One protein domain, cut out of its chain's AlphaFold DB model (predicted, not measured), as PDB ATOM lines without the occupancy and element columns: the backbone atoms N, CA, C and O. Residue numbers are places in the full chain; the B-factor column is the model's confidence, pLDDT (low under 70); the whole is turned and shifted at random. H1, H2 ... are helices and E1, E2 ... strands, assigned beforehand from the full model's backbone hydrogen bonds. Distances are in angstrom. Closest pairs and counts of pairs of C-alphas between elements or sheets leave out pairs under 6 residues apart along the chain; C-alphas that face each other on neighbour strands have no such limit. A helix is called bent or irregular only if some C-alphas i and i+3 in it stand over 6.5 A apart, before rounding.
ATOM      1  N   ILE A  37     101.202 150.025 173.068       88.38
ATOM      2  CA  ILE A  37     102.275 150.762 172.399       88.38
ATOM      3  C   ILE A  37     101.780 152.177 172.101       88.38
ATOM      4  O   ILE A  37     100.694 152.362 171.554       88.38
ATOM      5  N   ALA A  38     102.581 153.175 172.455       89.00
ATOM      6  CA  ALA A  38     102.336 154.567 172.119       89.00
ATOM      7  C   ALA A  38     103.587 155.204 171.504       89.00
ATOM      8  O   ALA A  38     104.708 154.919 171.918       89.00
ATOM      9  N   TYR A  39     103.394 156.087 170.529       90.88
ATOM     10  CA  TYR A  39     104.481 156.716 169.778       90.88
ATOM     11  C   TYR A  39     104.681 158.167 170.208       90.88
ATOM     12  O   TYR A  39     103.707 158.886 170.431       90.88
ATOM     13  N   ASN A  40     105.941 158.593 170.305       89.50
ATOM     14  CA  ASN A  40     106.356 159.970 170.587       89.50
ATOM     15  C   ASN A  40     105.732 160.582 171.858       89.50
ATOM     16  O   ASN A  40     105.632 161.798 171.967       89.50
ATOM     17  N   GLN A  41     105.311 159.780 172.847       89.69
ATOM     18  CA  GLN A  41     104.732 160.319 174.091       89.69
ATOM     19  C   GLN A  41     105.759 161.045 174.960       89.69
ATOM     20  O   GLN A  41     105.395 161.908 175.759       89.69
ATOM     21  N   VAL A  42     107.034 160.689 174.814       89.69
ATOM     22  CA  VAL A  42     108.132 161.254 175.592       89.69
ATOM     23  C   VAL A  42     109.096 161.990 174.675       89.69
ATOM     24  O   VAL A  42     109.457 161.500 173.604       89.69
ATOM     25  N   GLY A  43     109.500 163.182 175.110       92.06
ATOM     26  CA  GLY A  43     110.584 163.929 174.486       92.06
ATOM     27  C   GLY A  43     111.952 163.462 174.982       92.06
ATOM     28  O   GLY A  43     112.057 162.743 175.976       92.06
ATOM     29  N   ILE A  44     113.005 163.922 174.314       93.50
ATOM     30  CA  ILE A  44     114.393 163.591 174.641       93.50
ATOM     31  C   ILE A  44     115.146 164.877 174.980       93.50
ATOM     32  O   ILE A  44     115.057 165.875 174.258       93.50
ATOM     33  N   ARG A  45     115.889 164.841 176.092       93.19
ATOM     34  CA  ARG A  45     116.806 165.906 176.501       93.19
ATOM     35  C   ARG A  45     118.229 165.369 176.559       93.19
ATOM     36  O   ARG A  45     118.467 164.372 177.233       93.19
ATOM     37  N   VAL A  46     119.160 166.065 175.916       91.12
ATOM     38  CA  VAL A  46     120.602 165.766 175.932       91.12
ATOM     39  C   VAL A  46     121.285 166.890 176.693       91.12
ATOM     40  O   VAL A  46     121.004 168.055 176.439       91.12
ATOM     41  N   LEU A  47     122.103 166.558 177.696       89.31
ATOM     42  CA  LEU A  47     122.736 167.544 178.590       89.31
ATOM     43  C   LEU A  47     121.744 168.572 179.180       89.31
ATOM     44  O   LEU A  47     122.069 169.731 179.405       89.31
ATOM     45  N   ARG A  48     120.516 168.118 179.479       89.38
ATOM     46  CA  ARG A  48     119.371 168.929 179.946       89.38
ATOM     47  C   ARG A  48     118.802 169.914 178.912       89.38
ATOM     48  O   ARG A  48     117.882 170.651 179.257       89.38
ATOM     49  N   GLU A  49     119.206 169.877 177.654       90.88
ATOM     50  CA  GLU A  49     118.606 170.678 176.581       90.88
ATOM     51  C   GLU A  49     117.609 169.849 175.771       90.88
ATOM     52  O   GLU A  49     117.841 168.671 175.512       90.88
ATOM     53  N   GLN A  50     116.463 170.436 175.417       92.50
ATOM     54  CA  GLN A  50     115.409 169.736 174.681       92.50
ATOM     55  C   GLN A  50     115.826 169.534 173.224       92.50
ATOM     56  O   GLN A  50     115.900 170.504 172.484       92.50
ATOM     57  N   GLN A  51     116.036 168.278 172.825       91.06
ATOM     58  CA  GLN A  51     116.417 167.919 171.453       91.06
ATOM     59  C   GLN A  51     115.243 167.363 170.640       91.06
ATOM     60  O   GLN A  51     115.210 167.497 169.424       91.06
ATOM     61  N   VAL A  52     114.270 166.722 171.299       91.25
ATOM     62  CA  VAL A  52     113.054 166.199 170.647       91.25
ATOM     63  C   VAL A  52     111.861 166.476 171.537       91.25
ATOM     64  O   VAL A  52     111.848 166.006 172.674       91.25
ATOM     65  N   LYS A  53     110.860 167.222 171.073       92.44
ATOM     66  CA  LYS A  53     109.646 167.492 171.857       92.44
ATOM     67  C   LYS A  53     108.725 166.269 171.865       92.44
ATOM     68  O   LYS A  53     108.692 165.481 170.926       92.44
ATOM     69  N   ALA A  54     107.943 166.108 172.932       91.00
ATOM     70  CA  ALA A  54     106.885 165.102 172.934       91.00
ATOM     71  C   ALA A  54     105.878 165.406 171.807       91.00
ATOM     72  O   ALA A  54     105.502 166.557 171.595       91.00
ATOM     73  N   GLY A  55     105.462 164.369 171.087       86.38
ATOM     74  CA  GLY A  55     104.590 164.438 169.914       86.38
ATOM     75  C   GLY A  55     105.315 164.715 168.595       86.38
ATOM     76  O   GLY A  55     104.685 164.642 167.543       86.38
ATOM     77  N   GLU A  56     106.617 165.004 168.619       86.50
ATOM     78  CA  GLU A  56     107.390 165.307 167.417       86.50
ATOM     79  C   GLU A  56     107.665 164.047 166.586       86.50
ATOM     80  O   GLU A  56     108.007 162.991 167.117       86.50
ATOM     81  N   THR A  57     107.504 164.154 165.267       81.00
ATOM     82  CA  THR A  57     107.840 163.088 164.316       81.00
ATOM     83  C   THR A  57     109.160 163.397 163.636       81.00
ATOM     84  O   THR A  57     109.336 164.510 163.142       81.00
ATOM     85  N   TRP A  58     110.036 162.403 163.534       82.88
ATOM     86  CA  TRP A  58     111.333 162.534 162.883       82.88
ATOM     87  C   TRP A  58     111.288 161.959 161.467       82.88
ATOM     88  O   TRP A  58     110.575 160.992 161.206       82.88
ATOM     89  N   THR A  59     112.034 162.565 160.545       85.75
ATOM     90  CA  THR A  59     112.195 162.057 159.178       85.75
ATOM     91  C   THR A  59     113.557 161.388 159.079       85.75
ATOM     92  O   THR A  59     114.575 162.061 159.197       85.75
ATOM     93  N   ALA A  60     113.572 160.073 158.882       78.56
ATOM     94  CA  ALA A  60     114.802 159.315 158.702       78.56
ATOM     95  C   ALA A  60     115.486 159.668 157.371       78.56
ATOM     96  O   ALA A  60     114.860 160.216 156.463       78.56
ATOM     97  N   SER A  61     116.758 159.289 157.211       76.25
ATOM     98  CA  SER A  61     117.577 159.601 156.024       76.25
ATOM     99  C   SER A  61     116.983 159.106 154.697       76.25
ATOM    100  O   SER A  61     117.314 159.618 153.634       76.25
ATOM    101  N   ASN A  62     116.078 158.126 154.745       78.44
ATOM    102  CA  ASN A  62     115.330 157.618 153.593       78.44
ATOM    103  C   ASN A  62     114.054 158.431 153.268       78.44
ATOM    104  O   ASN A  62     113.243 157.997 152.450       78.44
ATOM    105  N   GLY A  63     113.839 159.570 153.930       82.88
ATOM    106  CA  GLY A  63     112.686 160.453 153.748       82.88
ATOM    107  C   GLY A  63     111.399 159.994 154.443       82.88
ATOM    108  O   GLY A  63     110.376 160.667 154.327       82.88
ATOM    109  N   GLN A  64     111.413 158.869 155.166       83.12
ATOM    110  CA  GLN A  64     110.228 158.353 155.854       83.12
ATOM    111  C   GLN A  64     110.069 158.963 157.242       83.12
ATOM    112  O   GLN A  64     111.036 159.116 157.988       83.12
ATOM    113  N   LYS A  65     108.821 159.249 157.621       86.19
ATOM    114  CA  LYS A  65     108.494 159.674 158.983       86.19
ATOM    115  C   LYS A  65     108.454 158.465 159.907       86.19
ATOM    116  O   LYS A  65     107.665 157.548 159.689       86.19
ATOM    117  N   VAL A  66     109.267 158.491 160.952       85.12
ATOM    118  CA  VAL A  66     109.360 157.428 161.953       85.12
ATOM    119  C   VAL A  66     109.297 158.029 163.364       85.12
ATOM    120  O   VAL A  66     109.646 159.199 163.565       85.12
ATOM    121  N   PRO A  67     108.809 157.274 164.362       87.88
ATOM    122  CA  PRO A  67     108.799 157.752 165.735       87.88
ATOM    123  C   PRO A  67     110.224 157.848 166.287       87.88
ATOM    124  O   PRO A  67     111.040 156.950 166.086       87.88
ATOM    125  N   SER A  68     110.513 158.919 167.025       86.31
ATOM    126  CA  SER A  68     111.763 159.031 167.782       86.31
ATOM    127  C   SER A  68     111.718 158.189 169.052       86.31
ATOM    128  O   SER A  68     112.748 157.655 169.465       86.31
ATOM    129  N   THR A  69     110.534 158.064 169.665       89.44
ATOM    130  CA  THR A  69     110.336 157.286 170.890       89.44
ATOM    131  C   THR A  69     109.117 156.376 170.807       89.44
ATOM    132  O   THR A  69     108.098 156.705 170.194       89.44
ATOM    133  N   ILE A  70     109.226 155.216 171.450       92.12
ATOM    134  CA  ILE A  70     108.132 154.262 171.624       92.12
ATOM    135  C   ILE A  70     107.977 154.007 173.117       92.12
ATOM    136  O   ILE A  70     108.926 153.598 173.778       92.12
ATOM    137  N   THR A  71     106.782 154.231 173.648       91.38
ATOM    138  CA  THR A  71     106.421 153.885 175.020       91.38
ATOM    139  C   THR A  71     105.620 152.593 175.000       91.38
ATOM    140  O   THR A  71     104.521 152.536 174.451       91.38
ATOM    141  N   TYR A  72     106.173 151.561 175.617       91.69
ATOM    142  CA  TYR A  72     105.516 150.288 175.863       91.69
ATOM    143  C   TYR A  72     104.926 150.283 177.271       91.69
ATOM    144  O   TYR A  72     105.602 150.677 178.218       91.69
ATOM    145  N   THR A  73     103.674 149.856 177.407       91.19
ATOM    146  CA  THR A  73     102.999 149.667 178.695       91.19
ATOM    147  C   THR A  73     102.707 148.188 178.896       91.19
ATOM    148  O   THR A  73     101.951 147.618 178.108       91.19
ATOM    149  N   ASP A  74     103.281 147.590 179.936       90.44
ATOM    150  CA  ASP A  74     103.070 146.185 180.280       90.44
ATOM    151  C   ASP A  74     101.676 145.929 180.893       90.44
ATOM    152  O   ASP A  74     100.897 146.852 181.163       90.44
ATOM    153  N   ALA A  75     101.353 144.656 181.129       87.19
ATOM    154  CA  ALA A  75     100.073 144.242 181.706       87.19
ATOM    155  C   ALA A  75      99.833 144.755 183.144       87.19
ATOM    156  O   ALA A  75      98.682 144.875 183.562       87.19
ATOM    157  N   ALA A  76     100.892 145.077 183.897       89.44
ATOM    158  CA  ALA A  76     100.815 145.677 185.229       89.44
ATOM    159  C   ALA A  76     100.713 147.218 185.183       89.44
ATOM    160  O   ALA A  76     100.560 147.860 186.222       89.44
ATOM    161  N   GLY A  77     100.772 147.818 183.989       86.88
ATOM    162  CA  GLY A  77     100.752 149.263 183.776       86.88
ATOM    163  C   GLY A  77     102.128 149.937 183.848       86.88
ATOM    164  O   GLY A  77     102.192 151.168 183.796       86.88
ATOM    165  N   GLY A  78     103.217 149.172 183.960       89.81
ATOM    166  CA  GLY A  78     104.589 149.672 183.923       89.81
ATOM    167  C   GLY A  78     104.954 150.198 182.536       89.81
ATOM    168  O   GLY A  78     104.565 149.618 181.527       89.81
ATOM    169  N   LYS A  79     105.672 151.328 182.474       91.44
ATOM    170  CA  LYS A  79     106.037 151.994 181.214       91.44
ATOM    171  C   LYS A  79     107.532 151.895 180.932       91.44
ATOM    172  O   LYS A  79     108.335 152.340 181.750       91.44
ATOM    173  N   THR A  80     107.879 151.442 179.732       92.19
ATOM    174  CA  THR A  80     109.252 151.372 179.213       92.19
ATOM    175  C   THR A  80     109.364 152.214 177.950       92.19
ATOM    176  O   THR A  80     108.493 152.147 177.085       92.19
ATOM    177  N   ASN A  81     110.426 153.012 177.828       91.06
ATOM    178  CA  ASN A  81     110.655 153.864 176.662       91.06
ATOM    179  C   ASN A  81     111.827 153.341 175.832       91.06
ATOM    180  O   ASN A  81     112.901 153.087 176.369       91.06
ATOM    181  N   TYR A  82     111.619 153.251 174.524       90.94
ATOM    182  CA  TYR A  82     112.626 152.908 173.528       90.94
ATOM    183  C   TYR A  82     112.916 154.130 172.661       90.94
ATOM    184  O   TYR A  82     112.006 154.909 172.364       90.94
ATOM    185  N   ILE A  83     114.171 154.284 172.244       89.19
ATOM    186  CA  ILE A  83     114.622 155.342 171.334       89.19
ATOM    187  C   ILE A  83     115.024 154.681 170.017       89.19
ATOM    188  O   ILE A  83     115.655 153.624 170.024       89.19
ATOM    189  N   ALA A  84     114.654 155.289 168.891       85.31
ATOM    190  CA  ALA A  84     115.082 154.807 167.583       85.31
ATOM    191  C   ALA A  84     116.618 154.818 167.483       85.31
ATOM    192  O   ALA A  84     117.243 155.857 167.682       85.31
ATOM    193  N   ALA A  85     117.227 153.677 167.144       81.88
ATOM    194  CA  ALA A  85     118.685 153.539 167.095       81.88
ATOM    195  C   ALA A  85     119.339 154.537 166.125       81.88
ATOM    196  O   ALA A  85     120.318 155.189 166.465       81.88
ATOM    197  N   SER A  86     118.737 154.745 164.955       78.56
ATOM    198  CA  SER A  86     119.202 155.721 163.963       78.56
ATOM    199  C   SER A  86     119.069 157.179 164.413       78.56
ATOM    200  O   SER A  86     119.734 158.042 163.856       78.56
ATOM    201  N   ARG A  87     118.250 157.464 165.434       83.38
ATOM    202  CA  ARG A  87     118.133 158.800 166.034       83.38
ATOM    203  C   ARG A  87     119.256 159.080 167.035       83.38
ATOM    204  O   ARG A  87     119.505 160.238 167.355       83.38
ATOM    205  N   LEU A  88     119.923 158.041 167.543       84.25
ATOM    206  CA  LEU A  88     120.988 158.196 168.530       84.25
ATOM    207  C   LEU A  88     122.196 158.948 167.958       84.25
ATOM    208  O   LEU A  88     122.818 159.675 168.715       84.25
ATOM    209  N   SER A  89     122.498 158.848 166.659       81.69
ATOM    210  CA  SER A  89     123.656 159.529 166.055       81.69
ATOM    211  C   SER A  89     123.520 161.046 166.145       81.69
ATOM    212  O   SER A  89     124.437 161.721 166.598       81.69
ATOM    213  N   GLU A  90     122.340 161.570 165.804       84.81
ATOM    214  CA  GLU A  90     122.021 162.996 165.914       84.81
ATOM    215  C   GLU A  90     121.990 163.463 167.375       84.81
ATOM    216  O   GLU A  90     122.497 164.532 167.689       84.81
ATOM    217  N   LEU A  91     121.412 162.661 168.278       88.69
ATOM    218  CA  LEU A  91     121.273 163.013 169.697       88.69
ATOM    219  C   LEU A  91     122.589 162.967 170.469       88.69
ATOM    220  O   LEU A  91     122.747 163.657 171.473       88.69
ATOM    221  N   LEU A  92     123.488 162.074 170.073       87.31
ATOM    222  CA  LEU A  92     124.708 161.776 170.807       87.31
ATOM    223  C   LEU A  92     125.960 162.277 170.092       87.31
ATOM    224  O   LEU A  92     127.055 162.065 170.609       87.31
ATOM    225  N   ASP A  93     125.803 162.939 168.938       86.81
ATOM    226  CA  ASP A  93     126.913 163.323 168.061       86.81
ATOM    227  C   ASP A  93     127.867 162.128 167.873       86.81
ATOM    228  O   ASP A  93     129.057 162.189 168.179       86.81
TER     229      ASP A  93
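AT A GLANCE: This is residues 37 to 93 of the 285 residues of an uncharacterized protein of Oscillibacter sp. 1-3 (UniProt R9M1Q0). Three strand hairpins point three different ways, like the arms of a three-armed figure: E2 with E3, E4 with E5, and the longest, E6 with E7. E1 runs alongside E6 to make that arm a three-strand sheet, and the short helix H1 comes after E7 and lies beside the E2 and E3 hairpin. The printed part has 57 residues, with seven named strands followed by one named helix. The sheets are E1 - E6 - E7, E2 - E3 and E4 - E5, each antiparallel, and the class is mixed, with helices and strands. The whole is only just compact, close to loose, with a radius of gyration of the C-alphas of 11.9 A and spans of 35 by 28 by 17 A.

HOW THE PARTS SIT: E1, residues 37 to 39, is an edge strand, antiparallel to the inner strand E6, residues 69 to 73, at 156 degrees; N 71 and O 38 are 2.8 A apart, within hydrogen-bond range. E2, residues 44 to 46, and E3, residues 49 to 52, form an antiparallel hairpin at 142 degrees, with N 49 and O 46 at 2.8 A. E4, residues 57 to 59, and E5, residues 65 to 67, form a hairpin at 131 degrees, with N 66 and O 58 at 2.8 A. The closest C-alphas of E1 and E5 are those of Tyr 39 and Pro 67, 6.0 A apart. E5 runs on into E6 across a break of 1 residue, at 44 degrees. E6 and the other edge strand E7, residues 79 to 83, form a hairpin at 158 degrees, with N 72 and O 80 at 2.8 A. H1, residues 85 to 92, is not on the sheet of E1, E6 and E7. The closest C-alphas of H1 and E2 are those of Leu 91 and Val 46, 6.8 A apart. H1 has 2 of 4 O i to N i+4 pairs and 3 of 5 O i to N i+3 pairs within range. Among the pairs that are apart are E2 and E5, and E3 and E7.

IN THESE COORDINATES: E1 begins at C-alpha 37, at (102.275, 150.762, 172.399). E3 measures 9.3 A from first to last C-alpha, E6 13.1 A and E7 13.5 A. E7 ends at C-alpha 83, at (114.622, 155.342, 171.334). H1 measures 10.9 A and ends at C-alpha 92, at (124.708, 161.776, 170.807). It is neither bent nor irregular, but only just: C-alphas 86 and 89 are 6.2 A apart.

THE WHOLE: The two C-alphas farthest apart, those of Asn 62 and Ala 76, are 36.8 A apart. The printed part has no cut, and each link between successive named elements is tight. The mean pLDDT of the printed part is 87.7, and no printed residue is under 70.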